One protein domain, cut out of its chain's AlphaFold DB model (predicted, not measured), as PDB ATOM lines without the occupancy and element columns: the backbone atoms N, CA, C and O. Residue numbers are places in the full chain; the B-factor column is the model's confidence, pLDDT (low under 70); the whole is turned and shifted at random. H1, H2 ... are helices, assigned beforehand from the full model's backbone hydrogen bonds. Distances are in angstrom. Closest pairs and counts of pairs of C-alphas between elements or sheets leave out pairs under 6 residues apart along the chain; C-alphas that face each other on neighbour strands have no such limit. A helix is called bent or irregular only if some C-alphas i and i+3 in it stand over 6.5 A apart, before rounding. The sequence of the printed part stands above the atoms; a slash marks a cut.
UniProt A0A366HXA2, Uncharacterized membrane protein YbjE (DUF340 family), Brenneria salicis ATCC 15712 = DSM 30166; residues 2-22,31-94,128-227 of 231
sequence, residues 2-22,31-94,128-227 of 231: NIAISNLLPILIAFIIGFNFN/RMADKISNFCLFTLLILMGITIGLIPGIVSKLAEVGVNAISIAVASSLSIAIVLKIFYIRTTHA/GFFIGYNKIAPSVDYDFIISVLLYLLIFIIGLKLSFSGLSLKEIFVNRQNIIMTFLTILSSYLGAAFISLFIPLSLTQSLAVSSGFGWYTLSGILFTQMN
ATOM      1  N   ASN A   2     -34.930  18.865  -9.012       63.62
ATOM      2  CA  ASN A   2     -35.625  18.917  -7.707       63.62
ATOM      3  C   ASN A   2     -34.824  18.360  -6.511       63.62
ATOM      4  O   ASN A   2     -34.960  18.872  -5.407       63.62
ATOM      5  N   ILE A   3     -33.960  17.360  -6.726       64.56
ATOM      6  CA  ILE A   3     -33.186  16.709  -5.651       64.56
ATOM      7  C   ILE A   3     -32.174  17.679  -5.024       64.56
ATOM      8  O   ILE A   3     -32.093  17.795  -3.806       64.56
ATOM      9  N   ALA A   4     -31.461  18.453  -5.851       66.56
ATOM     10  CA  ALA A   4     -30.484  19.427  -5.367       66.56
ATOM     11  C   ALA A   4     -31.143  20.524  -4.517       66.56
ATOM     12  O   ALA A   4     -30.640  20.864  -3.455       66.56
ATOM     13  N   ILE A   5     -32.302  21.037  -4.944       76.12
ATOM     14  CA  ILE A   5     -33.050  22.045  -4.180       76.12
ATOM     15  C   ILE A   5     -33.542  21.449  -2.856       76.12
ATOM     16  O   ILE A   5     -33.392  22.084  -1.819       76.12
ATOM     17  N   SER A   6     -34.065  20.221  -2.870       76.12
ATOM     18  CA  SER A   6     -34.553  19.545  -1.662       76.12
ATOM     19  C   SER A   6     -33.462  19.312  -0.611       76.12
ATOM     20  O   SER A   6     -33.759  19.366   0.578       76.12
ATOM     21  N   ASN A   7     -32.215  19.085  -1.031       74.75
ATOM     22  CA  ASN A   7     -31.099  18.816  -0.116       74.75
ATOM     23  C   ASN A   7     -30.358  20.094   0.307       74.75
ATOM     24  O   ASN A   7     -29.851  20.184   1.421       74.75
ATOM     25  N   LEU A   8     -30.320  21.113  -0.558       79.94
ATOM     26  CA  LEU A   8     -29.558  22.343  -0.318       79.94
ATOM     27  C   LEU A   8     -30.389  23.421   0.395       79.94
ATOM     28  O   LEU A   8     -29.847  24.208   1.171       79.94
ATOM     29  N   LEU A   9     -31.711  23.432   0.196       84.81
ATOM     30  CA  LEU A   9     -32.619  24.371   0.859       84.81
ATOM     31  C   LEU A   9     -32.609  24.227   2.396       84.81
ATOM     32  O   LEU A   9     -32.476  25.256   3.061       84.81
ATOM     33  N   PRO A  10     -32.664  23.019   2.997       84.38
ATOM     34  CA  PRO A  10     -32.562  22.863   4.450       84.38
ATOM     35  C   PRO A  10     -31.239  23.392   5.015       84.38
ATOM     36  O   PRO A  10     -31.236  24.058   6.048       84.38
ATOM     37  N   ILE A  11     -30.129  23.161   4.305       84.81
ATOM     38  CA  ILE A  11     -28.794  23.651   4.681       84.81
ATOM     39  C   ILE A  11     -28.777  25.184   4.687       84.81
ATOM     40  O   ILE A  11     -28.314  25.805   5.646       84.81
ATOM     41  N   LEU A  12     -29.322  25.800   3.636       85.00
ATOM     42  CA  LEU A  12     -29.399  27.253   3.504       85.00
ATOM     43  C   LEU A  12     -30.305  27.875   4.577       85.00
ATOM     44  O   LEU A  12     -29.948  28.894   5.165       85.00
ATOM     45  N   ILE A  13     -31.437  27.240   4.886       87.56
ATOM     46  CA  ILE A  13     -32.333  27.666   5.969       87.56
ATOM     47  C   ILE A  13     -31.618  27.583   7.322       87.56
ATOM     48  O   ILE A  13     -31.620  28.565   8.064       87.56
ATOM     49  N   ALA A  14     -30.961  26.462   7.631       86.75
ATOM     50  CA  ALA A  14     -30.206  26.296   8.874       86.75
ATOM     51  C   ALA A  14     -29.128  27.383   9.030       86.75
ATOM     52  O   ALA A  14     -29.001  27.984  10.100       86.75
ATOM     53  N   PHE A  15     -28.412  27.701   7.947       87.31
ATOM     54  CA  PHE A  15     -27.428  28.780   7.929       87.31
ATOM     55  C   PHE A  15     -28.054  30.156   8.197       87.31
ATOM     56  O   PHE A  15     -27.567  30.886   9.060       87.31
ATOM     57  N   ILE A  16     -29.142  30.512   7.500       86.12
ATOM     58  CA  ILE A  16     -29.815  31.814   7.659       86.12
ATOM     59  C   ILE A  16     -30.353  31.985   9.081       86.12
ATOM     60  O   ILE A  16     -30.198  33.057   9.671       86.12
ATOM     61  N   ILE A  17     -30.962  30.939   9.648       86.81
ATOM     62  CA  ILE A  17     -31.484  30.978  11.020       86.81
ATOM     63  C   ILE A  17     -30.331  31.172  12.012       86.81
ATOM     64  O   ILE A  17     -30.431  32.035  12.883       86.81
ATOM     65  N   GLY A  18     -29.225  30.434  11.858       84.31
ATOM     66  CA  GLY A  18     -28.032  30.605  12.693       84.31
ATOM     67  C   GLY A  18     -27.435  32.009  12.574       84.31
ATOM     68  O   GLY A  18     -27.125  32.645  13.579       84.31
ATOM     69  N   PHE A  19     -27.353  32.540  11.352       83.44
ATOM     70  CA  PHE A  19     -26.819  33.876  11.095       83.44
ATOM     71  C   PHE A  19     -27.700  35.003  11.650       83.44
ATOM     72  O   PHE A  19     -27.182  36.013  12.113       83.44
ATOM     73  N   ASN A  20     -29.024  34.864  11.651       81.44
ATOM     74  CA  ASN A  20     -29.917  35.894  12.194       81.44
ATOM     75  C   ASN A  20     -30.092  35.798  13.726       81.44
ATOM     76  O   ASN A  20     -30.778  36.621  14.335       81.44
ATOM     77  N   PHE A  21     -29.479  34.802  14.371       76.06
ATOM     78  CA  PHE A  21     -29.730  34.476  15.774       76.06
ATOM     79  C   PHE A  21     -29.147  35.492  16.775       76.06
ATOM     80  O   PHE A  21     -29.685  35.639  17.873       76.06
ATOM     81  N   ASN A  22     -28.105  36.249  16.404       68.31
ATOM     82  CA  ASN A  22     -27.566  37.343  17.233       68.31
ATOM     83  C   ASN A  22     -28.634  38.406  17.553       68.31
ATOM     84  O   ASN A  22     -28.657  38.973  18.639       68.31
ATOM     85  N   ARG A  31     -17.016  30.644  22.647       82.06
ATOM     86  CA  ARG A  31     -16.107  29.525  22.963       82.06
ATOM     87  C   ARG A  31     -16.834  28.184  23.060       82.06
ATOM     88  O   ARG A  31     -16.245  27.139  22.792       82.06
ATOM     89  N   MET A  32     -18.097  28.193  23.485       82.06
ATOM     90  CA  MET A  32     -18.915  26.984  23.553       82.06
ATOM     91  C   MET A  32     -19.419  26.591  22.164       82.06
ATOM     92  O   MET A  32     -19.366  25.413  21.822       82.06
ATOM     93  N   ALA A  33     -19.803  27.569  21.337       83.38
ATOM     94  CA  ALA A  33     -20.131  27.337  19.931       83.38
ATOM     95  C   ALA A  33     -18.947  26.723  19.164       83.38
ATOM     96  O   ALA A  33     -19.138  25.766  18.416       83.38
ATOM     97  N   ASP A  34     -17.716  27.186  19.410       84.00
ATOM     98  CA  ASP A  34     -16.503  26.601  18.827       84.00
ATOM     99  C   ASP A  34     -16.291  25.142  19.240       84.00
ATOM    100  O   ASP A  34     -16.069  24.282  18.387       84.00
ATOM    101  N   LYS A  35     -16.412  24.832  20.538       86.12
ATOM    102  CA  LYS A  35     -16.281  23.451  21.029       86.12
ATOM    103  C   LYS A  35     -17.336  22.525  20.429       86.12
ATOM    104  O   LYS A  35     -16.994  21.423  20.009       86.12
ATOM    105  N   ILE A  36     -18.593  22.965  20.374       86.56
ATOM    106  CA  ILE A  36     -19.692  22.169  19.810       86.56
ATOM    107  C   ILE A  36     -19.497  21.996  18.298       86.56
ATOM    108  O   ILE A  36     -19.678  20.892  17.793       86.56
ATOM    109  N   SER A  37     -19.063  23.040  17.584       85.94
ATOM    110  CA  SER A  37     -18.733  22.959  16.156       85.94
ATOM    111  C   SER A  37     -17.641  21.921  15.894       85.94
ATOM    112  O   SER A  37     -17.799  21.090  15.004       85.94
ATOM    113  N   ASN A  38     -16.560  21.934  16.678       86.50
ATOM    114  CA  ASN A  38     -15.464  20.975  16.529       86.50
ATOM    115  C   ASN A  38     -15.904  19.552  16.881       86.50
ATOM    116  O   ASN A  38     -15.574  18.613  16.163       86.50
ATOM    117  N   PHE A  39     -16.697  19.387  17.943       89.38
ATOM    118  CA  PHE A  39     -17.261  18.088  18.309       89.38
ATOM    119  C   PHE A  39     -18.158  17.522  17.201       89.38
ATOM    120  O   PHE A  39     -18.056  16.345  16.852       89.38
ATOM    121  N   CYS A  40     -19.006  18.369  16.617       86.56
ATOM    122  CA  CYS A  40     -19.881  17.996  15.518       86.56
ATOM    123  C   CYS A  40     -19.075  17.610  14.271       86.56
ATOM    124  O   CYS A  40     -19.312  16.543  13.717       86.56
ATOM    125  N   LEU A  41     -18.062  18.403  13.906       87.88
ATOM    126  CA  LEU A  41     -17.136  18.110  12.807       87.88
ATOM    127  C   LEU A  41     -16.443  16.754  13.009       87.88
ATOM    128  O   LEU A  41     -16.465  15.914  12.112       87.88
ATOM    129  N   PHE A  42     -15.862  16.512  14.185       89.88
ATOM    130  CA  PHE A  42     -15.169  15.258  14.489       89.88
ATOM    131  C   PHE A  42     -16.097  14.049  14.424       89.88
ATOM    132  O   PHE A  42     -15.749  13.031  13.829       89.88
ATOM    133  N   THR A  43     -17.295  14.180  14.991       89.19
ATOM    134  CA  THR A  43     -18.307  13.124  14.936       89.19
ATOM    135  C   THR A  43     -18.707  12.847  13.486       89.19
ATOM    136  O   THR A  43     -18.749  11.693  13.073       89.19
ATOM    137  N   LEU A  44     -18.914  13.893  12.683       87.56
ATOM    138  CA  LEU A  44     -19.293  13.771  11.279       87.56
ATOM    139  C   LEU A  44     -18.203  13.061  10.458       87.56
ATOM    140  O   LEU A  44     -18.515  12.121   9.731       87.56
ATOM    141  N   LEU A  45     -16.928  13.425  10.630       87.06
ATOM    142  CA  LEU A  45     -15.806  12.752   9.957       87.06
ATOM    143  C   LEU A  45     -15.723  11.258  10.293       87.06
ATOM    144  O   LEU A  45     -15.490  10.446   9.399       87.06
ATOM    145  N   ILE A  46     -15.933  10.889  11.559       88.25
ATOM    146  CA  ILE A  46     -15.953   9.481  11.977       88.25
ATOM    147  C   ILE A  46     -17.114   8.747  11.303       88.25
ATOM    148  O   ILE A  46     -16.908   7.668  10.753       88.25
ATOM    149  N   LEU A  47     -18.319   9.329  11.310       87.12
ATOM    150  CA  LEU A  47     -19.486   8.721  10.668       87.12
ATOM    151  C   LEU A  47     -19.285   8.560   9.160       87.12
ATOM    152  O   LEU A  47     -19.601   7.501   8.630       87.12
ATOM    153  N   MET A  48     -18.701   9.553   8.488       83.19
ATOM    154  CA  MET A  48     -18.373   9.461   7.063       83.19
ATOM    155  C   MET A  48     -17.325   8.369   6.791       83.19
ATOM    156  O   MET A  48     -17.426   7.633   5.816       83.19
ATOM    157  N   GLY A  49     -16.339   8.206   7.676       86.56
ATOM    158  CA  GLY A  49     -15.422   7.067   7.616       86.56
ATOM    159  C   GLY A  49     -16.165   5.731   7.721       86.56
ATOM    160  O   GLY A  49     -15.939   4.839   6.904       86.56
ATOM    161  N   ILE A  50     -17.088   5.606   8.683       87.12
ATOM    162  CA  ILE A  50     -17.893   4.390   8.886       87.12
ATOM    163  C   ILE A  50     -18.723   4.069   7.640       87.12
ATOM    164  O   ILE A  50     -18.694   2.923   7.193       87.12
ATOM    165  N   THR A  51     -19.420   5.050   7.055       82.94
ATOM    166  CA  THR A  51     -20.246   4.823   5.858       82.94
ATOM    167  C   THR A  51     -19.409   4.339   4.680       82.94
ATOM    168  O   THR A  51     -19.791   3.364   4.037       82.94
ATOM    169  N   ILE A  52     -18.227   4.923   4.456       83.25
ATOM    170  CA  ILE A  52     -17.286   4.473   3.418       83.25
ATOM    171  C   ILE A  52     -16.790   3.045   3.705       83.25
ATOM    172  O   ILE A  52     -16.721   2.219   2.796       83.25
ATOM    173  N   GLY A  53     -16.477   2.721   4.964       84.31
ATOM    174  CA  GLY A  53     -16.015   1.388   5.373       84.31
ATOM    175  C   GLY A  53     -17.062   0.279   5.212       84.31
ATOM    176  O   GLY A  53     -16.696  -0.885   5.048       84.31
ATOM    177  N   LEU A  54     -18.350   0.631   5.223       83.44
ATOM    178  CA  LEU A  54     -19.462  -0.297   5.002       83.44
ATOM    179  C   LEU A  54     -19.701  -0.608   3.512       83.44
ATOM    180  O   LEU A  54     -20.400  -1.578   3.206       83.44
ATOM    181  N   ILE A  55     -19.119   0.167   2.584       81.69
ATOM    182  CA  ILE A  55     -19.291  -0.037   1.139       81.69
ATOM    183  C   ILE A  55     -18.594  -1.344   0.706       81.69
ATOM    184  O   ILE A  55     -17.384  -1.511   0.904       81.69
ATOM    185  N   PRO A  56     -19.316  -2.286   0.067       76.31
ATOM    186  CA  PRO A  56     -18.729  -3.544  -0.376       76.31
ATOM    187  C   PRO A  56     -17.675  -3.302  -1.463       76.31
ATOM    188  O   PRO A  56     -17.910  -2.594  -2.437       76.31
ATOM    189  N   GLY A  57     -16.497  -3.910  -1.309       78.56
ATOM    190  CA  GLY A  57     -15.413  -3.796  -2.290       78.56
ATOM    191  C   GLY A  57     -14.664  -2.459  -2.274       78.56
ATOM    192  O   GLY A  57     -13.792  -2.261  -3.125       78.56
ATOM    193  N   ILE A  58     -14.931  -1.577  -1.298       79.88
ATOM    194  CA  ILE A  58     -14.325  -0.240  -1.217       79.88
ATOM    195  C   ILE A  58     -12.799  -0.273  -1.271       79.88
ATOM    196  O   ILE A  58     -12.212   0.530  -1.978       79.88
ATOM    197  N   VAL A  59     -12.148  -1.252  -0.635       81.62
ATOM    198  CA  VAL A  59     -10.677  -1.373  -0.608       81.62
ATOM    199  C   VAL A  59     -10.079  -1.450  -2.019       81.62
ATOM    200  O   VAL A  59      -9.035  -0.857  -2.275       81.62
ATOM    201  N   SER A  60     -10.764  -2.119  -2.953       82.00
ATOM    202  CA  SER A  60     -10.310  -2.241  -4.347       82.00
ATOM    203  C   SER A  60     -10.471  -0.948  -5.153       82.00
ATOM    204  O   SER A  60      -9.724  -0.718  -6.101       82.00
ATOM    205  N   LYS A  61     -11.417  -0.087  -4.760       83.06
ATOM    206  CA  LYS A  61     -11.699   1.211  -5.389       83.06
ATOM    207  C   LYS A  61     -11.035   2.385  -4.678       83.06
ATOM    208  O   LYS A  61     -10.852   3.437  -5.276       83.06
ATOM    209  N   LEU A  62     -10.598   2.193  -3.438       84.31
ATOM    210  CA  LEU A  62     -10.027   3.238  -2.598       84.31
ATOM    211  C   LEU A  62      -8.724   3.793  -3.177       84.31
ATOM    212  O   LEU A  62      -8.488   4.993  -3.107       84.31
ATOM    213  N   ALA A  63      -7.900   2.933  -3.784       86.00
ATOM    214  CA  ALA A  63      -6.682   3.369  -4.461       86.00
ATOM    215  C   ALA A  63      -6.995   4.270  -5.669       86.00
ATOM    216  O   ALA A  63      -6.349   5.298  -5.846       86.00
ATOM    217  N   GLU A  64      -8.013   3.916  -6.458       84.56
ATOM    218  CA  GLU A  64      -8.466   4.695  -7.618       84.56
ATOM    219  C   GLU A  64      -9.003   6.068  -7.176       84.56
ATOM    220  O   GLU A  64      -8.526   7.100  -7.644       84.56
ATOM    221  N   VAL A  65      -9.908   6.093  -6.189       84.44
ATOM    222  CA  VAL A  65     -10.459   7.336  -5.614       84.44
ATOM    223  C   VAL A  65      -9.355   8.198  -4.990       84.44
ATOM    224  O   VAL A  65      -9.314   9.409  -5.206       84.44
ATOM    225  N   GLY A  66      -8.413   7.583  -4.271       86.19
ATOM    226  CA  GLY A  66      -7.290   8.281  -3.647       86.19
ATOM    227  C   GLY A  66      -6.365   8.955  -4.662       86.19
ATOM    228  O   GLY A  66      -6.005  10.119  -4.484       86.19
ATOM    229  N   VAL A  67      -6.016   8.266  -5.754       89.00
ATOM    230  CA  VAL A  67      -5.197   8.846  -6.833       89.00
ATOM    231  C   VAL A  67      -5.934   9.994  -7.519       89.00
ATOM    232  O   VAL A  67      -5.328  11.044  -7.761       89.00
ATOM    233  N   ASN A  68      -7.234   9.840  -7.779       88.75
ATOM    234  CA  ASN A  68      -8.053  10.890  -8.384       88.75
ATOM    235  C   ASN A  68      -8.103  12.138  -7.485       88.75
ATOM    236  O   ASN A  68      -7.833  13.246  -7.949       88.75
ATOM    237  N   ALA A  69      -8.352  11.954  -6.184       86.94
ATOM    238  CA  ALA A  69      -8.411  13.036  -5.204       86.94
ATOM    239  C   ALA A  69      -7.069  13.776  -5.062       86.94
ATOM    240  O   ALA A  69      -7.039  15.008  -5.098       86.94
ATOM    241  N   ILE A  70      -5.952  13.046  -4.956       89.94
ATOM    242  CA  ILE A  70      -4.608  13.644  -4.868       89.94
ATOM    243  C   ILE A  70      -4.285  14.425  -6.142       89.94
ATOM    244  O   ILE A  70      -3.778  15.545  -6.069       89.94
ATOM    245  N   SER A  71      -4.608  13.870  -7.308       90.00
ATOM    246  CA  SER A  71      -4.339  14.517  -8.592       90.00
ATOM    247  C   SER A  71      -5.122  15.828  -8.737       90.00
ATOM    248  O   SER A  71      -4.541  16.850  -9.113       90.00
ATOM    249  N   ILE A  72      -6.406  15.842  -8.355       88.69
ATOM    250  CA  ILE A  72      -7.233  17.060  -8.317       88.69
ATOM    251  C   ILE A  72      -6.689  18.068  -7.301       88.69
ATOM    252  O   ILE A  72      -6.580  19.256  -7.620       88.69
ATOM    253  N   ALA A  73      -6.299  17.622  -6.105       88.75
ATOM    254  CA  ALA A  73      -5.748  18.492  -5.067       88.75
ATOM    255  C   ALA A  73      -4.436  19.162  -5.507       88.75
ATOM    256  O   ALA A  73      -4.278  20.374  -5.352       88.75
ATOM    257  N   VAL A  74      -3.513  18.407  -6.107       91.00
ATOM    258  CA  VAL A  74      -2.231  18.940  -6.594       91.00
ATOM    259  C   VAL A  74      -2.446  19.895  -7.766       91.00
ATOM    260  O   VAL A  74      -1.898  20.996  -7.757       91.00
ATOM    261  N   ALA A  75      -3.267  19.520  -8.750       91.31
ATOM    262  CA  ALA A  75      -3.513  20.353  -9.925       91.31
ATOM    263  C   ALA A  75      -4.218  21.674  -9.573       91.31
ATOM    264  O   ALA A  75      -3.812  22.740 -10.043       91.31
ATOM    265  N   SER A  76      -5.242  21.625  -8.715       89.38
ATOM    266  CA  SER A  76      -5.939  22.825  -8.234       89.38
ATOM    267  C   SER A  76      -5.026  23.713  -7.384       89.38
ATOM    268  O   SER A  76      -4.945  24.914  -7.639       89.38
ATOM    269  N   SER A  77      -4.267  23.137  -6.444       88.50
ATOM    270  CA  SER A  77      -3.321  23.881  -5.600       88.50
ATOM    271  C   SER A  77      -2.223  24.569  -6.421       88.50
ATOM    272  O   SER A  77      -1.957  25.759  -6.229       88.50
ATOM    273  N   LEU A  78      -1.634  23.862  -7.392       90.88
ATOM    274  CA  LEU A  78      -0.598  24.415  -8.265       90.88
ATOM    275  C   LEU A  78      -1.154  25.533  -9.157       90.88
ATOM    276  O   LEU A  78      -0.523  26.581  -9.291       90.88
ATOM    277  N   SER A  79      -2.351  25.342  -9.720       91.00
ATOM    278  CA  SER A  79      -3.036  26.361 -10.524       91.00
ATOM    279  C   SER A  79      -3.291  27.640  -9.720       91.00
ATOM    280  O   SER A  79      -2.941  28.735 -10.167       91.00
ATOM    281  N   ILE A  80      -3.812  27.513  -8.492       89.12
ATOM    282  CA  ILE A  80      -4.012  28.644  -7.575       89.12
ATOM    283  C   ILE A  80      -2.679  29.350  -7.298       89.12
ATOM    284  O   ILE A  80      -2.596  30.572  -7.430       89.12
ATOM    285  N   ALA A  81      -1.621  28.603  -6.967       87.69
ATOM    286  CA  ALA A  81      -0.309  29.177  -6.676       87.69
ATOM    287  C   ALA A  81       0.268  29.955  -7.871       87.69
ATOM    288  O   ALA A  81       0.786  31.059  -7.693       87.69
ATOM    289  N   ILE A  82       0.149  29.417  -9.089       89.25
ATOM    290  CA  ILE A  82       0.627  30.067 -10.317       89.25
ATOM    291  C   ILE A  82      -0.142  31.365 -10.573       89.25
ATOM    292  O   ILE A  82       0.477  32.416 -10.750       89.25
ATOM    293  N   VAL A  83      -1.476  31.322 -10.563       88.69
ATOM    294  CA  VAL A  83      -2.304  32.497 -10.878       88.69
ATOM    295  C   VAL A  83      -2.147  33.590  -9.821       88.69
ATOM    296  O   VAL A  83      -1.984  34.758 -10.180       88.69
ATOM    297  N   LEU A  84      -2.113  33.232  -8.533       85.88
ATOM    298  CA  LEU A  84      -1.885  34.202  -7.458       85.88
ATOM    299  C   LEU A  84      -0.477  34.800  -7.518       85.88
ATOM    300  O   LEU A  84      -0.330  36.008  -7.333       85.88
ATOM    301  N   LYS A  85       0.554  34.007  -7.841       85.88
ATOM    302  CA  LYS A  85       1.922  34.516  -8.022       85.88
ATOM    303  C   LYS A  85       2.008  35.490  -9.200       85.88
ATOM    304  O   LYS A  85       2.609  36.553  -9.061       85.88
ATOM    305  N   ILE A  86       1.380  35.170 -10.334       86.19
ATOM    306  CA  ILE A  86       1.306  36.063 -11.503       86.19
ATOM    307  C   ILE A  86       0.576  37.363 -11.140       86.19
ATOM    308  O   ILE A  86       1.044  38.451 -11.479       86.19
ATOM    309  N   PHE A  87      -0.545  37.266 -10.424       84.62
ATOM    310  CA  PHE A  87      -1.310  38.429  -9.986       84.62
ATOM    311  C   PHE A  87      -0.522  39.305  -9.003       84.62
ATOM    312  O   PHE A  87      -0.510  40.528  -9.148       84.62
ATOM    313  N   TYR A  88       0.195  38.700  -8.052       80.81
ATOM    314  CA  TYR A  88       1.040  39.413  -7.092       80.81
ATOM    315  C   TYR A  88       2.192  40.158  -7.775       80.81
ATOM    316  O   TYR A  88       2.419  41.333  -7.491       80.81
ATOM    317  N   ILE A  89       2.881  39.513  -8.722       77.62
ATOM    318  CA  ILE A  89       3.960  40.142  -9.498       77.62
ATOM    319  C   ILE A  89       3.403  41.325 -10.303       77.62
ATOM    320  O   ILE A  89       3.956  42.423 -10.269       77.62
ATOM    321  N   ARG A  90       2.259  41.142 -10.973       75.00
ATOM    322  CA  ARG A  90       1.633  42.181 -11.802       75.00
ATOM    323  C   ARG A  90       1.080  43.364 -10.999       75.00
ATOM    324  O   ARG A  90       1.053  44.476 -11.515       75.00
ATOM    325  N   THR A  91       0.648  43.138  -9.760       67.75
ATOM    326  CA  THR A  91       0.168  44.197  -8.854       67.75
ATOM    327  C   THR A  91       1.311  44.899  -8.116       67.75
ATOM    328  O   THR A  91       1.252  46.113  -7.950       67.75
ATOM    329  N   THR A  92       2.389  44.185  -7.770       59.53
ATOM    330  CA  THR A  92       3.604  44.758  -7.156       59.53
ATOM    331  C   THR A  92       4.380  45.642  -8.136       59.53
ATOM    332  O   THR A  92       4.815  46.724  -7.753       59.53
ATOM    333  N   HIS A  93       4.468  45.276  -9.421       50.66
ATOM    334  CA  HIS A  93       5.075  46.142 -10.448       50.66
ATOM    335  C   HIS A  93       4.272  47.420 -10.764       50.66
ATOM    336  O   HIS A  93       4.789  48.307 -11.432       50.66
ATOM    337  N   ALA A  94       3.030  47.549 -10.282       44.12
ATOM    338  CA  ALA A  94       2.247  48.786 -10.374       44.12
ATOM    339  C   ALA A  94       2.303  49.636  -9.086       44.12
ATOM    340  O   ALA A  94       1.749  50.733  -9.058       44.12
ATOM    341  N   GLY A 128     -12.811   5.908  11.689       88.31
ATOM    342  CA  GLY A 128     -14.185   5.615  11.274       88.31
ATOM    343  C   GLY A 128     -14.259   4.503  10.223       88.31
ATOM    344  O   GLY A 128     -15.041   3.565  10.369       88.31
ATOM    345  N   PHE A 129     -13.390   4.551   9.214       87.56
ATOM    346  CA  PHE A 129     -13.297   3.538   8.160       87.56
ATOM    347  C   PHE A 129     -13.011   2.142   8.714       87.56
ATOM    348  O   PHE A 129     -13.715   1.194   8.367       87.56
ATOM    349  N   PHE A 130     -12.045   2.002   9.624       89.56
ATOM    350  CA  PHE A 130     -11.760   0.711  10.259       89.56
ATOM    351  C   PHE A 130     -12.924   0.207  11.121       89.56
ATOM    352  O   PHE A 130     -13.189  -0.998  11.141       89.56
ATOM    353  N   ILE A 131     -13.639   1.097  11.815       88.38
ATOM    354  CA  ILE A 131     -14.828   0.728  12.600       88.38
ATOM    355  C   ILE A 131     -15.937   0.190  11.680       88.38
ATOM    356  O   ILE A 131     -16.526  -0.853  11.980       88.38
ATOM    357  N   GLY A 132     -16.188   0.863  10.550       84.88
ATOM    358  CA  GLY A 132     -17.157   0.427   9.540       84.88
ATOM    359  C   GLY A 132     -16.762  -0.892   8.874       84.88
ATOM    360  O   GLY A 132     -17.568  -1.819   8.809       84.88
ATOM    361  N   TYR A 133     -15.496  -1.023   8.469       84.75
ATOM    362  CA  TYR A 133     -14.974  -2.210   7.789       84.75
ATOM    363  C   TYR A 133     -15.071  -3.484   8.641       84.75
ATOM    364  O   TYR A 133     -15.479  -4.536   8.151       84.75
ATOM    365  N   ASN A 134     -14.761  -3.391   9.940       83.88
ATOM    366  CA  ASN A 134     -14.864  -4.528  10.861       83.88
ATOM    367  C   ASN A 134     -16.315  -4.859  11.268       83.88
ATOM    368  O   ASN A 134     -16.522  -5.769  12.070       83.88
ATOM    369  N   LYS A 135     -17.319  -4.124  10.759       78.75
ATOM    370  CA  LYS A 135     -18.744  -4.262  11.118       78.75
ATOM    371  C   LYS A 135     -19.009  -4.212  12.630       78.75
ATOM    372  O   LYS A 135     -19.965  -4.803  13.121       78.75
ATOM    373  N   ILE A 136     -18.160  -3.496  13.369       72.50
ATOM    374  CA  ILE A 136     -18.316  -3.260  14.816       72.50
ATOM    375  C   ILE A 136     -19.421  -2.215  15.059       72.50
ATOM    376  O   ILE A 136     -19.952  -2.078  16.159       72.50
ATOM    377  N   ALA A 137     -19.763  -1.466  14.014       70.06
ATOM    378  CA  ALA A 137     -20.711  -0.378  14.056       70.06
ATOM    379  C   ALA A 137     -22.168  -0.908  14.135       70.06
ATOM    380  O   ALA A 137     -22.528  -1.824  13.389       70.06
ATOM    381  N   PRO A 138     -23.010  -0.371  15.040       72.69
ATOM    382  CA  PRO A 138     -24.402  -0.799  15.179       72.69
ATOM    383  C   PRO A 138     -25.219  -0.526  13.907       72.69
ATOM    384  O   PRO A 138     -24.961   0.432  13.191       72.69
ATOM    385  N   SER A 139     -26.255  -1.321  13.633       69.81
ATOM    386  CA  SER A 139     -27.172  -1.074  12.511       69.81
ATOM    387  C   SER A 139     -28.095   0.116  12.813       69.81
ATOM    388  O   SER A 139     -29.242  -0.060  13.225       69.81
ATOM    389  N   VAL A 140     -27.569   1.328  12.666       76.69
ATOM    390  CA  VAL A 140     -28.295   2.601  12.754       76.69
ATOM    391  C   VAL A 140     -28.357   3.262  11.383       76.69
ATOM    392  O   VAL A 140     -27.523   3.009  10.518       76.69
ATOM    393  N   ASP A 141     -29.354   4.123  11.195       79.81
ATOM    394  CA  ASP A 141     -29.475   4.963  10.006       79.81
ATOM    395  C   ASP A 141     -28.419   6.081  10.051       79.81
ATOM    396  O   ASP A 141     -28.631   7.168  10.600       79.81
ATOM    397  N   TYR A 142     -27.231   5.767   9.534       80.25
ATOM    398  CA  TYR A 142     -26.105   6.693   9.479       80.25
ATOM    399  C   TYR A 142     -26.418   7.928   8.630       80.25
ATOM    400  O   TYR A 142     -26.001   9.025   8.998       80.25
ATOM    401  N   ASP A 143     -27.192   7.778   7.554       77.94
ATOM    402  CA  ASP A 143     -27.509   8.866   6.626       77.94
ATOM    403  C   ASP A 143     -28.386   9.930   7.295       77.94
ATOM    404  O   ASP A 143     -28.139  11.139   7.155       77.94
ATOM    405  N   PHE A 144     -29.365   9.498   8.098       83.62
ATOM    406  CA  PHE A 144     -30.175  10.404   8.908       83.62
ATOM    407  C   PHE A 144     -29.327  11.155   9.946       83.62
ATOM    408  O   PHE A 144     -29.415  12.383  10.050       83.62
ATOM    409  N   ILE A 145     -28.464  10.447  10.685       85.94
ATOM    410  CA  ILE A 145     -27.624  11.055  11.733       85.94
ATOM    411  C   ILE A 145     -26.640  12.064  11.129       85.94
ATOM    412  O   ILE A 145     -26.507  13.173  11.654       85.94
ATOM    413  N   ILE A 146     -25.988  11.715  10.016       84.38
ATOM    414  CA  ILE A 146     -25.065  12.604   9.296       84.38
ATOM    415  C   ILE A 146     -25.797  13.865   8.834       84.38
ATOM    416  O   ILE A 146     -25.282  14.968   9.020       84.38
ATOM    417  N   SER A 147     -27.007  13.727   8.286       84.06
ATOM    418  CA  SER A 147     -27.799  14.868   7.809       84.06
ATOM    419  C   SER A 147     -28.178  15.820   8.948       84.06
ATOM    420  O   SER A 147     -28.019  17.035   8.823       84.06
ATOM    421  N   VAL A 148     -28.608  15.287  10.096       86.69
ATOM    422  CA  VAL A 148     -28.925  16.096  11.285       86.69
ATOM    423  C   VAL A 148     -27.677  16.798  11.828       86.69
ATOM    424  O   VAL A 148     -27.730  17.994  12.129       86.69
ATOM    425  N   LEU A 149     -26.546  16.089  11.920       87.38
ATOM    426  CA  LEU A 149     -25.274  16.680  12.340       87.38
ATOM    427  C   LEU A 149     -24.820  17.781  11.385       87.38
ATOM    428  O   LEU A 149     -24.372  18.827  11.843       87.38
ATOM    429  N   LEU A 150     -24.972  17.585  10.076       86.38
ATOM    430  CA  LEU A 150     -24.647  18.601   9.084       86.38
ATOM    431  C   LEU A 150     -25.470  19.871   9.302       86.38
ATOM    432  O   LEU A 150     -24.911  20.966   9.345       86.38
ATOM    433  N   TYR A 151     -26.788  19.740   9.461       87.44
ATOM    434  CA  TYR A 151     -27.660  20.895   9.675       87.44
ATOM    435  C   TYR A 151     -27.306  21.628  10.970       87.44
ATOM    436  O   TYR A 151     -27.241  22.859  10.981       87.44
ATOM    437  N   LEU A 152     -26.995  20.882  12.033       88.31
ATOM    438  CA  LEU A 152     -26.523  21.445  13.294       88.31
ATOM    439  C   LEU A 152     -25.179  22.174  13.129       88.31
ATOM    440  O   LEU A 152     -25.029  23.297  13.610       88.31
ATOM    441  N   LEU A 153     -24.214  21.571  12.429       88.25
ATOM    442  CA  LEU A 153     -22.898  22.161  12.174       88.25
ATOM    443  C   LEU A 153     -23.034  23.486  11.420       88.25
ATOM    444  O   LEU A 153     -22.473  24.498  11.839       88.25
ATOM    445  N   ILE A 154     -23.815  23.493  10.339       88.19
ATOM    446  CA  ILE A 154     -24.042  24.675   9.498       88.19
ATOM    447  C   ILE A 154     -24.792  25.768  10.261       88.19
ATOM    448  O   ILE A 154     -24.439  26.944  10.147       88.19
ATOM    449  N   PHE A 155     -25.756  25.394  11.102       87.88
ATOM    450  CA  PHE A 155     -26.413  26.323  12.016       87.88
ATOM    451  C   PHE A 155     -25.410  26.988  12.975       87.88
ATOM    452  O   PHE A 155     -25.401  28.213  13.102       87.88
ATOM    453  N   ILE A 156     -24.518  26.214  13.604       85.69
ATOM    454  CA  ILE A 156     -23.493  26.742  14.524       85.69
ATOM    455  C   ILE A 156     -22.475  27.618  13.783       85.69
ATOM    456  O   ILE A 156     -22.034  28.634  14.318       85.69
ATOM    457  N   ILE A 157     -22.105  27.271  12.551       84.88
ATOM    458  CA  ILE A 157     -21.238  28.113  11.716       84.88
ATOM    459  C   ILE A 157     -21.920  29.454  11.421       84.88
ATOM    460  O   ILE A 157     -21.292  30.502  11.590       84.88
ATOM    461  N   GLY A 158     -23.203  29.437  11.041       84.44
ATOM    462  CA  GLY A 158     -24.003  30.653  10.865       84.44
ATOM    463  C   GLY A 158     -24.046  31.492  12.144       84.44
ATOM    464  O   GLY A 158     -23.819  32.702  12.101       84.44
ATOM    465  N   LEU A 159     -24.226  30.835  13.294       84.50
ATOM    466  CA  LEU A 159     -24.192  31.455  14.617       84.50
ATOM    467  C   LEU A 159     -22.856  32.159  14.873       84.50
ATOM    468  O   LEU A 159     -22.825  33.356  15.154       84.50
ATOM    469  N   LYS A 160     -21.738  31.446  14.714       81.69
ATOM    470  CA  LYS A 160     -20.385  31.989  14.890       81.69
ATOM    471  C   LYS A 160     -20.141  33.203  14.000       81.69
ATOM    472  O   LYS A 160     -19.587  34.192  14.471       81.69
ATOM    473  N   LEU A 161     -20.582  33.149  12.742       80.81
ATOM    474  CA  LEU A 161     -20.442  34.267  11.813       80.81
ATOM    475  C   LEU A 161     -21.235  35.492  12.291       80.81
ATOM    476  O   LEU A 161     -20.719  36.605  12.248       80.81
ATOM    477  N   SER A 162     -22.435  35.283  12.832       79.12
ATOM    478  CA  SER A 162     -23.277  36.347  13.386       79.12
ATOM    479  C   SER A 162     -22.646  37.084  14.574       79.12
ATOM    480  O   SER A 162     -22.760  38.305  14.687       79.12
ATOM    481  N   PHE A 163     -21.956  36.350  15.453       75.00
ATOM    482  CA  PHE A 163     -21.275  36.910  16.629       75.00
ATOM    483  C   PHE A 163     -19.831  37.346  16.362       75.00
ATOM    484  O   PHE A 163     -19.223  37.980  17.220       75.00
ATOM    485  N   SER A 164     -19.275  37.044  15.185       71.62
ATOM    486  CA  SER A 164     -17.905  37.432  14.822       71.62
ATOM    487  C   SER A 164     -17.718  38.945  14.656       71.62
ATOM    488  O   SER A 164     -16.588  39.405  14.525       71.62
ATOM    489  N   GLY A 165     -18.808  39.723  14.640       64.25
ATOM    490  CA  GLY A 165     -18.774  41.175  14.455       64.25
ATOM    491  C   GLY A 165     -18.342  41.614  13.052       64.25
ATOM    492  O   GLY A 165     -18.370  42.804  12.760       64.25
ATOM    493  N   LEU A 166     -17.986  40.669  12.173       61.72
ATOM    494  CA  LEU A 166     -17.651  40.934  10.784       61.72
ATOM    495  C   LEU A 166     -18.909  41.410  10.062       61.72
ATOM    496  O   LEU A 166     -19.811  40.620   9.760       61.72
ATOM    497  N   SER A 167     -18.981  42.705   9.763       62.56
ATOM    498  CA  SER A 167     -20.018  43.176   8.863       62.56
ATOM    499  C   SER A 167     -19.707  42.603   7.477       62.56
ATOM    500  O   SER A 167     -18.626  42.809   6.927       62.56
ATOM    501  N   LEU A 168     -20.646  41.856   6.880       62.44
ATOM    502  CA  LEU A 168     -20.491  41.354   5.503       62.44
ATOM    503  C   LEU A 168     -20.093  42.501   4.557       62.44
ATOM    504  O   LEU A 168     -19.303  42.324   3.636       62.44
ATOM    505  N   LYS A 169     -20.570  43.713   4.853       62.19
ATOM    506  CA  LYS A 169     -20.213  44.939   4.148       62.19
ATOM    507  C   LYS A 169     -18.705  45.226   4.172       62.19
ATOM    508  O   LYS A 169     -18.168  45.525   3.115       62.19
ATOM    509  N   GLU A 170     -18.007  45.094   5.298       64.06
ATOM    510  CA  GLU A 170     -16.546  45.292   5.365       64.06
ATOM    511  C   GLU A 170     -15.773  44.275   4.516       64.06
ATOM    512  O   GLU A 170     -14.801  44.639   3.852       64.06
ATOM    513  N   ILE A 171     -16.247  43.025   4.458       63.72
ATOM    514  CA  ILE A 171     -15.639  41.972   3.630       63.72
ATOM    515  C   ILE A 171     -15.788  42.307   2.137       63.72
ATOM    516  O   ILE A 171     -14.830  42.177   1.373       63.72
ATOM    517  N   PHE A 172     -16.967  42.785   1.721       63.62
ATOM    518  CA  PHE A 172     -17.250  43.141   0.325       63.62
ATOM    519  C   PHE A 172     -16.735  44.535  -0.093       63.62
ATOM    520  O   PHE A 172     -16.687  44.839  -1.283       63.62
ATOM    521  N   VAL A 173     -16.335  45.401   0.841       66.00
ATOM    522  CA  VAL A 173     -15.809  46.743   0.514       66.00
ATOM    523  C   VAL A 173     -14.367  46.680  -0.002       66.00
ATOM    524  O   VAL A 173     -13.961  47.526  -0.802       66.00
ATOM    525  N   ASN A 174     -13.592  45.655   0.366       74.00
ATOM    526  CA  ASN A 174     -12.243  45.496  -0.166       74.00
ATOM    527  C   ASN A 174     -12.261  44.829  -1.556       74.00
ATOM    528  O   ASN A 174     -12.236  43.604  -1.696       74.00
ATOM    529  N   ARG A 175     -12.236  45.663  -2.602       75.12
ATOM    530  CA  ARG A 175     -12.180  45.234  -4.012       75.12
ATOM    531  C   ARG A 175     -11.027  44.262  -4.293       75.12
ATOM    532  O   ARG A 175     -11.193  43.356  -5.105       75.12
ATOM    533  N   GLN A 176      -9.882  44.417  -3.626       76.06
ATOM    534  CA  GLN A 176      -8.732  43.535  -3.815       76.06
ATOM    535  C   GLN A 176      -8.999  42.133  -3.251       76.06
ATOM    536  O   GLN A 176      -8.694  41.147  -3.920       76.06
ATOM    537  N   ASN A 177      -9.659  42.028  -2.093       74.50
ATOM    538  CA  ASN A 177     -10.050  40.738  -1.509       74.50
ATOM    539  C   ASN A 177     -11.075  39.996  -2.379       74.50
ATOM    540  O   ASN A 177     -10.980  38.777  -2.536       74.50
ATOM    541  N   ILE A 178     -12.021  40.719  -2.990       82.62
ATOM    542  CA  ILE A 178     -12.990  40.126  -3.926       82.62
ATOM    543  C   ILE A 178     -12.278  39.581  -5.165       82.62
ATOM    544  O   ILE A 178     -12.530  38.445  -5.565       82.62
ATOM    545  N   ILE A 179     -11.370  40.365  -5.757       85.00
ATOM    546  CA  ILE A 179     -10.606  39.940  -6.936       85.00
ATOM    547  C   ILE A 179      -9.774  38.697  -6.600       85.00
ATOM    548  O   ILE A 179      -9.835  37.720  -7.338       85.00
ATOM    549  N   MET A 180      -9.067  38.687  -5.466       81.69
ATOM    550  CA  MET A 180      -8.269  37.535  -5.022       81.69
ATOM    551  C   MET A 180      -9.126  36.282  -4.800       81.69
ATOM    552  O   MET A 180      -8.754  35.197  -5.246       81.69
ATOM    553  N   THR A 181     -10.295  36.429  -4.171       84.56
ATOM    554  CA  THR A 181     -11.252  35.328  -3.978       84.56
ATOM    555  C   THR A 181     -11.728  34.776  -5.321       84.56
ATOM    556  O   THR A 181     -11.683  33.568  -5.545       84.56
ATOM    557  N   PHE A 182     -12.125  35.651  -6.249       87.94
ATOM    558  CA  PHE A 182     -12.611  35.238  -7.565       87.94
ATOM    559  C   PHE A 182     -11.517  34.568  -8.405       87.94
ATOM    560  O   PHE A 182     -11.758  33.528  -9.018       87.94
ATOM    561  N   LEU A 183     -10.296  35.114  -8.385       87.50
ATOM    562  CA  LEU A 183      -9.140  34.499  -9.035       87.50
ATOM    563  C   LEU A 183      -8.855  33.116  -8.451       87.50
ATOM    564  O   LEU A 183      -8.617  32.186  -9.213       87.50
ATOM    565  N   THR A 184      -8.912  32.959  -7.129       87.56
ATOM    566  CA  THR A 184      -8.673  31.668  -6.464       87.56
ATOM    567  C   THR A 184      -9.708  30.626  -6.885       87.56
ATOM    568  O   THR A 184      -9.336  29.517  -7.270       87.56
ATOM    569  N   ILE A 185     -10.993  30.995  -6.893       89.62
ATOM    570  CA  ILE A 185     -12.093  30.135  -7.358       89.62
ATOM    571  C   ILE A 185     -11.857  29.699  -8.806       89.62
ATOM    572  O   ILE A 185     -11.864  28.505  -9.107       89.62
ATOM    573  N   LEU A 186     -11.595  30.656  -9.699       91.38
ATOM    574  CA  LEU A 186     -11.421  30.372 -11.120       91.38
ATOM    575  C   LEU A 186     -10.172  29.518 -11.380       91.38
ATOM    576  O   LEU A 186     -10.211  28.590 -12.182       91.38
ATOM    577  N   SER A 187      -9.084  29.780 -10.657       89.19
ATOM    578  CA  SER A 187      -7.838  29.011 -10.764       89.19
ATOM    579  C   SER A 187      -8.012  27.577 -10.278       89.19
ATOM    580  O   SER A 187      -7.508  26.658 -10.923       89.19
ATOM    581  N   SER A 188      -8.757  27.371  -9.186       90.12
ATOM    582  CA  SER A 188      -9.101  26.032  -8.691       90.12
ATOM    583  C   SER A 188      -9.826  25.221  -9.770       90.12
ATOM    584  O   SER A 188      -9.410  24.106 -10.096       90.12
ATOM    585  N   TYR A 189     -10.837  25.825 -10.407       90.50
ATOM    586  CA  TYR A 189     -11.579  25.190 -11.496       90.50
ATOM    587  C   TYR A 189     -10.727  24.916 -12.730       90.50
ATOM    588  O   TYR A 189     -10.870  23.854 -13.327       90.50
ATOM    589  N   LEU A 190      -9.819  25.821 -13.099       91.56
ATOM    590  CA  LEU A 190      -8.901  25.590 -14.215       91.56
ATOM    591  C   LEU A 190      -7.971  24.399 -13.952       91.56
ATOM    592  O   LEU A 190      -7.788  23.565 -14.836       91.56
ATOM    593  N   GLY A 191      -7.429  24.284 -12.735       89.56
ATOM    594  CA  GLY A 191      -6.582  23.151 -12.353       89.56
ATOM    595  C   GLY A 191      -7.343  21.824 -12.374       89.56
ATOM    596  O   GLY A 191      -6.853  20.835 -12.917       89.56
ATOM    597  N   ALA A 192      -8.572  21.818 -11.854       89.62
ATOM    598  CA  ALA A 192      -9.443  20.645 -11.874       89.62
ATOM    599  C   ALA A 192      -9.886  20.258 -13.298       89.62
ATOM    600  O   ALA A 192      -9.842  19.090 -13.671       89.62
ATOM    601  N   ALA A 193     -10.258  21.229 -14.133       91.38
ATOM    602  CA  ALA A 193     -10.617  20.975 -15.525       91.38
ATOM    603  C   ALA A 193      -9.434  20.409 -16.323       91.38
ATOM    604  O   ALA A 193      -9.616  19.491 -17.119       91.38
ATOM    605  N   PHE A 194      -8.222  20.919 -16.084       91.25
ATOM    606  CA  PHE A 194      -7.015  20.441 -16.753       91.25
ATOM    607  C   PHE A 194      -6.697  18.986 -16.399       91.25
ATOM    608  O   PHE A 194      -6.424  18.180 -17.287       91.25
ATOM    609  N   ILE A 195      -6.764  18.623 -15.113       90.06
ATOM    610  CA  ILE A 195      -6.437  17.259 -14.685       90.06
ATOM    611  C   ILE A 195      -7.512  16.239 -15.085       90.06
ATOM    612  O   ILE A 195      -7.194  15.070 -15.286       90.06
ATOM    613  N   SER A 196      -8.759  16.676 -15.285       88.88
ATOM    614  CA  SER A 196      -9.849  15.816 -15.762       88.88
ATOM    615  C   SER A 196      -9.575  15.176 -17.127       88.88
ATOM    616  O   SER A 196     -10.190  14.163 -17.434       88.88
ATOM    617  N   LEU A 197      -8.660  15.719 -17.942       87.75
ATOM    618  CA  LEU A 197      -8.249  15.084 -19.202       87.75
ATOM    619  C   LEU A 197      -7.359  13.846 -18.987       87.75
ATOM    620  O   LEU A 197      -7.234  13.024 -19.891       87.75
ATOM    621  N   PHE A 198      -6.729  13.724 -17.816       86.62
ATOM    622  CA  PHE A 198      -5.766  12.666 -17.488       86.62
ATOM    623  C   PHE A 198      -6.313  11.632 -16.497       86.62
ATOM    624  O   PHE A 198      -5.706  10.580 -16.307       86.62
ATOM    625  N   ILE A 199      -7.444  11.928 -15.857       85.56
ATOM    626  CA  ILE A 199      -8.098  11.089 -14.852       85.56
ATOM    627  C   ILE A 199      -9.346  10.445 -15.477       85.56
ATOM    628  O   ILE A 199     -10.012  11.097 -16.280       85.56
ATOM    629  N   PRO A 200      -9.737   9.215 -15.090       82.06
ATOM    630  CA  PRO A 200     -10.994   8.584 -15.511       82.06
ATOM    631  C   PRO A 200     -12.251   9.221 -14.870       82.06
ATOM    632  O   PRO A 200     -13.196   8.523 -14.514       82.06
ATOM    633  N   LEU A 201     -12.276  10.546 -14.704       81.69
ATOM    634  CA  LEU A 201     -13.416  11.312 -14.204       81.69
ATOM    635  C   LEU A 201     -13.914  12.257 -15.291       81.69
ATOM    636  O   LEU A 201     -13.133  12.870 -16.020       81.69
ATOM    637  N   SER A 202     -15.233  12.410 -15.377       86.00
ATOM    638  CA  SER A 202     -15.821  13.417 -16.257       86.00
ATOM    639  C   SER A 202     -15.468  14.829 -15.784       86.00
ATOM    640  O   SER A 202     -15.281  15.084 -14.592       86.00
ATOM    641  N   LEU A 203     -15.445  15.782 -16.720       86.00
ATOM    642  CA  LEU A 203     -15.170  17.189 -16.417       86.00
ATOM    643  C   LEU A 203     -16.126  17.744 -15.353       86.00
ATOM    644  O   LEU A 203     -15.716  18.511 -14.486       86.00
ATOM    645  N   THR A 204     -17.388  17.315 -15.367       84.62
ATOM    646  CA  THR A 204     -18.387  17.698 -14.364       84.62
ATOM    647  C   THR A 204     -18.071  17.128 -12.984       84.62
ATOM    648  O   THR A 204     -18.197  17.854 -12.004       84.62
ATOM    649  N   GLN A 205     -17.613  15.877 -12.894       83.50
ATOM    650  CA  GLN A 205     -17.200  15.248 -11.635       83.50
ATOM    651  C   GLN A 205     -15.940  15.902 -11.064       83.50
ATOM    652  O   GLN A 205     -15.916  16.275  -9.895       83.50
ATOM    653  N   SER A 206     -14.921  16.137 -11.894       84.94
ATOM    654  CA  SER A 206     -13.695  16.800 -11.441       84.94
ATOM    655  C   SER A 206     -13.958  18.238 -10.978       84.94
ATOM    656  O   SER A 206     -13.412  18.676  -9.962       84.94
ATOM    657  N   LEU A 207     -14.820  18.977 -11.688       86.19
ATOM    658  CA  LEU A 207     -15.249  20.307 -11.255       86.19
ATOM    659  C   LEU A 207     -16.077  20.242  -9.970       86.19
ATOM    660  O   LEU A 207     -15.850  21.064  -9.085       86.19
ATOM    661  N   ALA A 208     -16.969  19.257  -9.825       83.50
ATOM    662  CA  ALA A 208     -17.759  19.063  -8.612       83.50
ATOM    663  C   ALA A 208     -16.856  18.857  -7.387       83.50
ATOM    664  O   ALA A 208     -17.003  19.589  -6.405       83.50
ATOM    665  N   VAL A 209     -15.859  17.967  -7.476       80.94
ATOM    666  CA  VAL A 209     -14.874  17.730  -6.403       80.94
ATOM    667  C   VAL A 209     -14.133  19.023  -6.038       80.94
ATOM    668  O   VAL A 209     -14.023  19.369  -4.862       80.94
ATOM    669  N   SER A 210     -13.705  19.808  -7.033       82.69
ATOM    670  CA  SER A 210     -13.006  21.085  -6.793       82.69
ATOM    671  C   SER A 210     -13.901  22.224  -6.278       82.69
ATOM    672  O   SER A 210     -13.416  23.120  -5.585       82.69
ATOM    673  N   SER A 211     -15.209  22.182  -6.566       79.69
ATOM    674  CA  SER A 211     -16.204  23.164  -6.100       79.69
ATOM    675  C   SER A 211     -16.552  23.017  -4.621       79.69
ATOM    676  O   SER A 211     -17.157  23.910  -4.029       79.69
ATOM    677  N   GLY A 212     -16.141  21.906  -4.005       72.38
ATOM    678  CA  GLY A 212     -16.396  21.609  -2.602       72.38
ATOM    679  C   GLY A 212     -15.686  22.527  -1.603       72.38
ATOM    680  O   GLY A 212     -15.995  22.437  -0.417       72.38
ATOM    681  N   PHE A 213     -14.735  23.359  -2.058       63.84
ATOM    682  CA  PHE A 213     -13.927  24.352  -1.314       63.84
ATOM    683  C   PHE A 213     -13.504  23.983   0.124       63.84
ATOM    684  O   PHE A 213     -13.171  24.857   0.920       63.84
ATOM    685  N   GLY A 214     -13.466  22.696   0.468       59.41
ATOM    686  CA  GLY A 214     -12.893  22.189   1.706       59.41
ATOM    687  C   GLY A 214     -13.516  22.708   3.005       59.41
ATOM    688  O   GLY A 214     -12.798  22.748   3.999       59.41
ATOM    689  N   TRP A 215     -14.811  23.058   3.076       55.12
ATOM    690  CA  TRP A 215     -15.452  23.421   4.362       55.12
ATOM    691  C   TRP A 215     -15.724  22.185   5.255       55.12
ATOM    692  O   TRP A 215     -16.799  21.982   5.814       55.12
ATOM    693  N   TYR A 216     -14.708  21.335   5.384       59.09
ATOM    694  CA  TYR A 216     -14.565  20.155   6.234       59.09
ATOM    695  C   TYR A 216     -15.361  18.915   5.849       59.09
ATOM    696  O   TYR A 216     -14.801  17.821   5.876       59.09
ATOM    697  N   THR A 217     -16.637  19.024   5.487       57.47
ATOM    698  CA  THR A 217     -17.408  17.824   5.097       57.47
ATOM    699  C   THR A 217     -18.634  18.103   4.230       57.47
ATOM    700  O   THR A 217     -19.282  17.168   3.772       57.47
ATOM    701  N   LEU A 218     -18.941  19.377   3.949       62.91
ATOM    702  CA  LEU A 218     -20.107  19.766   3.150       62.91
ATOM    703  C   LEU A 218     -20.129  19.065   1.779       62.91
ATOM    704  O   LEU A 218     -21.167  18.546   1.381       62.91
ATOM    705  N   SER A 219     -18.991  19.002   1.079       62.62
ATOM    706  CA  SER A 219     -18.899  18.338  -0.227       62.62
ATOM    707  C   SER A 219     -19.097  16.824  -0.138       62.62
ATOM    708  O   SER A 219     -19.894  16.280  -0.893       62.62
ATOM    709  N   GLY A 220     -18.450  16.153   0.821       62.28
ATOM    710  CA  GLY A 220     -18.557  14.698   0.997       62.28
ATOM    711  C   GLY A 220     -19.981  14.234   1.318       62.28
ATOM    712  O   GLY A 220     -20.455  13.232   0.784       62.28
ATOM    713  N   ILE A 221     -20.714  15.002   2.126       62.06
ATOM    714  CA  ILE A 221     -22.111  14.685   2.454       62.06
ATOM    715  C   ILE A 221     -23.023  14.947   1.260       62.06
ATOM    716  O   ILE A 221     -23.906  14.139   0.992       62.06
ATOM    717  N   LEU A 222     -22.806  16.038   0.515       64.12
ATOM    718  CA  LEU A 222     -23.569  16.306  -0.705       64.12
ATOM    719  C   LEU A 222     -23.363  15.197  -1.746       64.12
ATOM    720  O   LEU A 222     -24.339  14.782  -2.361       64.12
ATOM    721  N   PHE A 223     -22.146  14.668  -1.903       64.81
ATOM    722  CA  PHE A 223     -21.882  13.529  -2.795       64.81
ATOM    723  C   PHE A 223     -22.548  12.238  -2.312       64.81
ATOM    724  O   PHE A 223     -23.189  11.545  -3.103       64.81
ATOM    725  N   THR A 224     -22.520  11.980  -1.001       62.09
ATOM    726  CA  THR A 224     -23.232  10.843  -0.392       62.09
ATOM    727  C   THR A 224     -24.747  10.951  -0.623       62.09
ATOM    728  O   THR A 224     -25.383   9.994  -1.056       62.09
ATOM    729  N   GLN A 225     -25.328  12.142  -0.445       61.66
ATOM    730  CA  GLN A 225     -26.749  12.424  -0.702       61.66
ATOM    731  C   GLN A 225     -27.127  12.419  -2.193       61.66
ATOM    732  O   GLN A 225     -28.308  12.307  -2.528       61.66
ATOM    733  N   MET A 226     -26.153  12.565  -3.094       59.84
ATOM    734  CA  MET A 226     -26.342  12.463  -4.545       59.84
ATOM    735  C   MET A 226     -26.146  11.033  -5.083       59.84
ATOM    736  O   MET A 226     -26.216  10.851  -6.295       59.84
ATOM    737  N   ASN A 227     -25.994  10.023  -4.210       54.88
ATOM    738  CA  ASN A 227     -25.737   8.612  -4.550       54.88
ATOM    739  C   ASN A 227     -24.400   8.336  -5.268       54.88
ATOM    740  O   ASN A 227     -24.243   7.268  -5.854       54.88
TER     741      ASN A 227
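Overview. This is residues 2 to 22, 31 to 94 and 128 to 227 of the 231 residues of the protein "Uncharacterized membrane protein YbjE (DUF340 family)" of Brenneria salicis ATCC 15712 = DSM 30166 (UniProt A0A366HXA2). Two groups of helices make a loose frame with a partly hollow middle: H1, H5 and H2 in a row, H5 between the other two and short H4 beside one end of H2; across from them, long H3, with H7 slanting over its middle and H8 packed on both. The tight link from H2 to H3 joins the groups at one end, H6 joins H5 to H7 at the other, and H9 reaches into the space between them. Residues 89 to 94 stick out past the rest, and so do residues 166 to 178. The 185 printed residues have nine named helices, H1 to H9 in chain order, and no named strand: all helix. The whole is only just compact, close to loose, with a radius of gyration of the C-alphas of 19.1 A and spans of 62 by 48 by 34 A.

Arrangement. Start with H1, residues 2 to 22, which touches H5, residues 142 to 163, the hub; look at the C-alphas of Phe 19 and Gly 158, their closest, 4.3 A apart. H1 and H5 run the same way at a tilt of 38 degrees, only just steep. H2, residues 31 to 54, touches H5 at a shallow tilt of 25 degrees, opposite ways, closest at the C-alphas of Ser 37 and Leu 153, 5.8 A. With residues 45 to 54 alone, H2 touches H4, residues 128 to 133; the closest C-alphas, of Ile 50 and Gly 132, are 4.1 A apart. Then find H3, residues 58 to 92: its residues 71 to 84 alone touch H7, residues 175 to 195, at a steep tilt of 41 degrees, opposite ways, closest at the C-alphas of Ser 76 and Gly 191, 4.2 A. H7 and H8, residues 203 to 211, form a helical hairpin, with the C-alphas of Ala 192 and Ser 206 closest at 5.7 A. H3 touches H8 too, closest at the C-alphas of Ile 72 and Ser 206, 7.2 A. H9, residues 218 to 225, only just touches H5, with 3 pairs of C-alphas within 8 A, closest at those of Leu 150 and Leu 218, 7.6 A. H6, residues 168 to 173, touches no helix. H3 and H5 are apart. Each O i to N i+4 pair is within hydrogen-bond range in H2 and H4 to H9; in H1 14 of 17 are, in H3 29 of 31.

Along the chain. Find C-alpha 2 at (-35.625, 18.917, -7.707); from there H1 runs 32.0 A, with a kink of 26 degrees near residue 9. H1 is irregular, with C-alphas 19 and 22 7.1 A apart; H3 is only just so, with C-alphas 60 and 63 6.7 A apart. H2 is 35.0 A long, H3 48.8 A, H5 31.4 A and H7 30.5 A; the short H4, H6, H8 and H9 span 8.6, 8.7, 12.0 and 10.6 A. H3 ends at C-alpha 92, (3.604, 44.758, -7.156), and H9 at C-alpha 225, (-26.749, 12.424, -0.702).

Size, cuts and confidence. The C-alphas of Ala 94 and Ser 139 are the two farthest apart, 62.3 A. Residues 23 to 30 are not printed, with 15.0 A between C-alphas 22 and 31, nor are residues 95 to 127, with 51.0 A between C-alphas 94 and 128. Of the links that are printed whole, none is long. The mean pLDDT of the printed part is 80.5; look for values under 70 at residues 2 to 4, 22, 91 to 94, 139, 165 to 173 and 213 to 227.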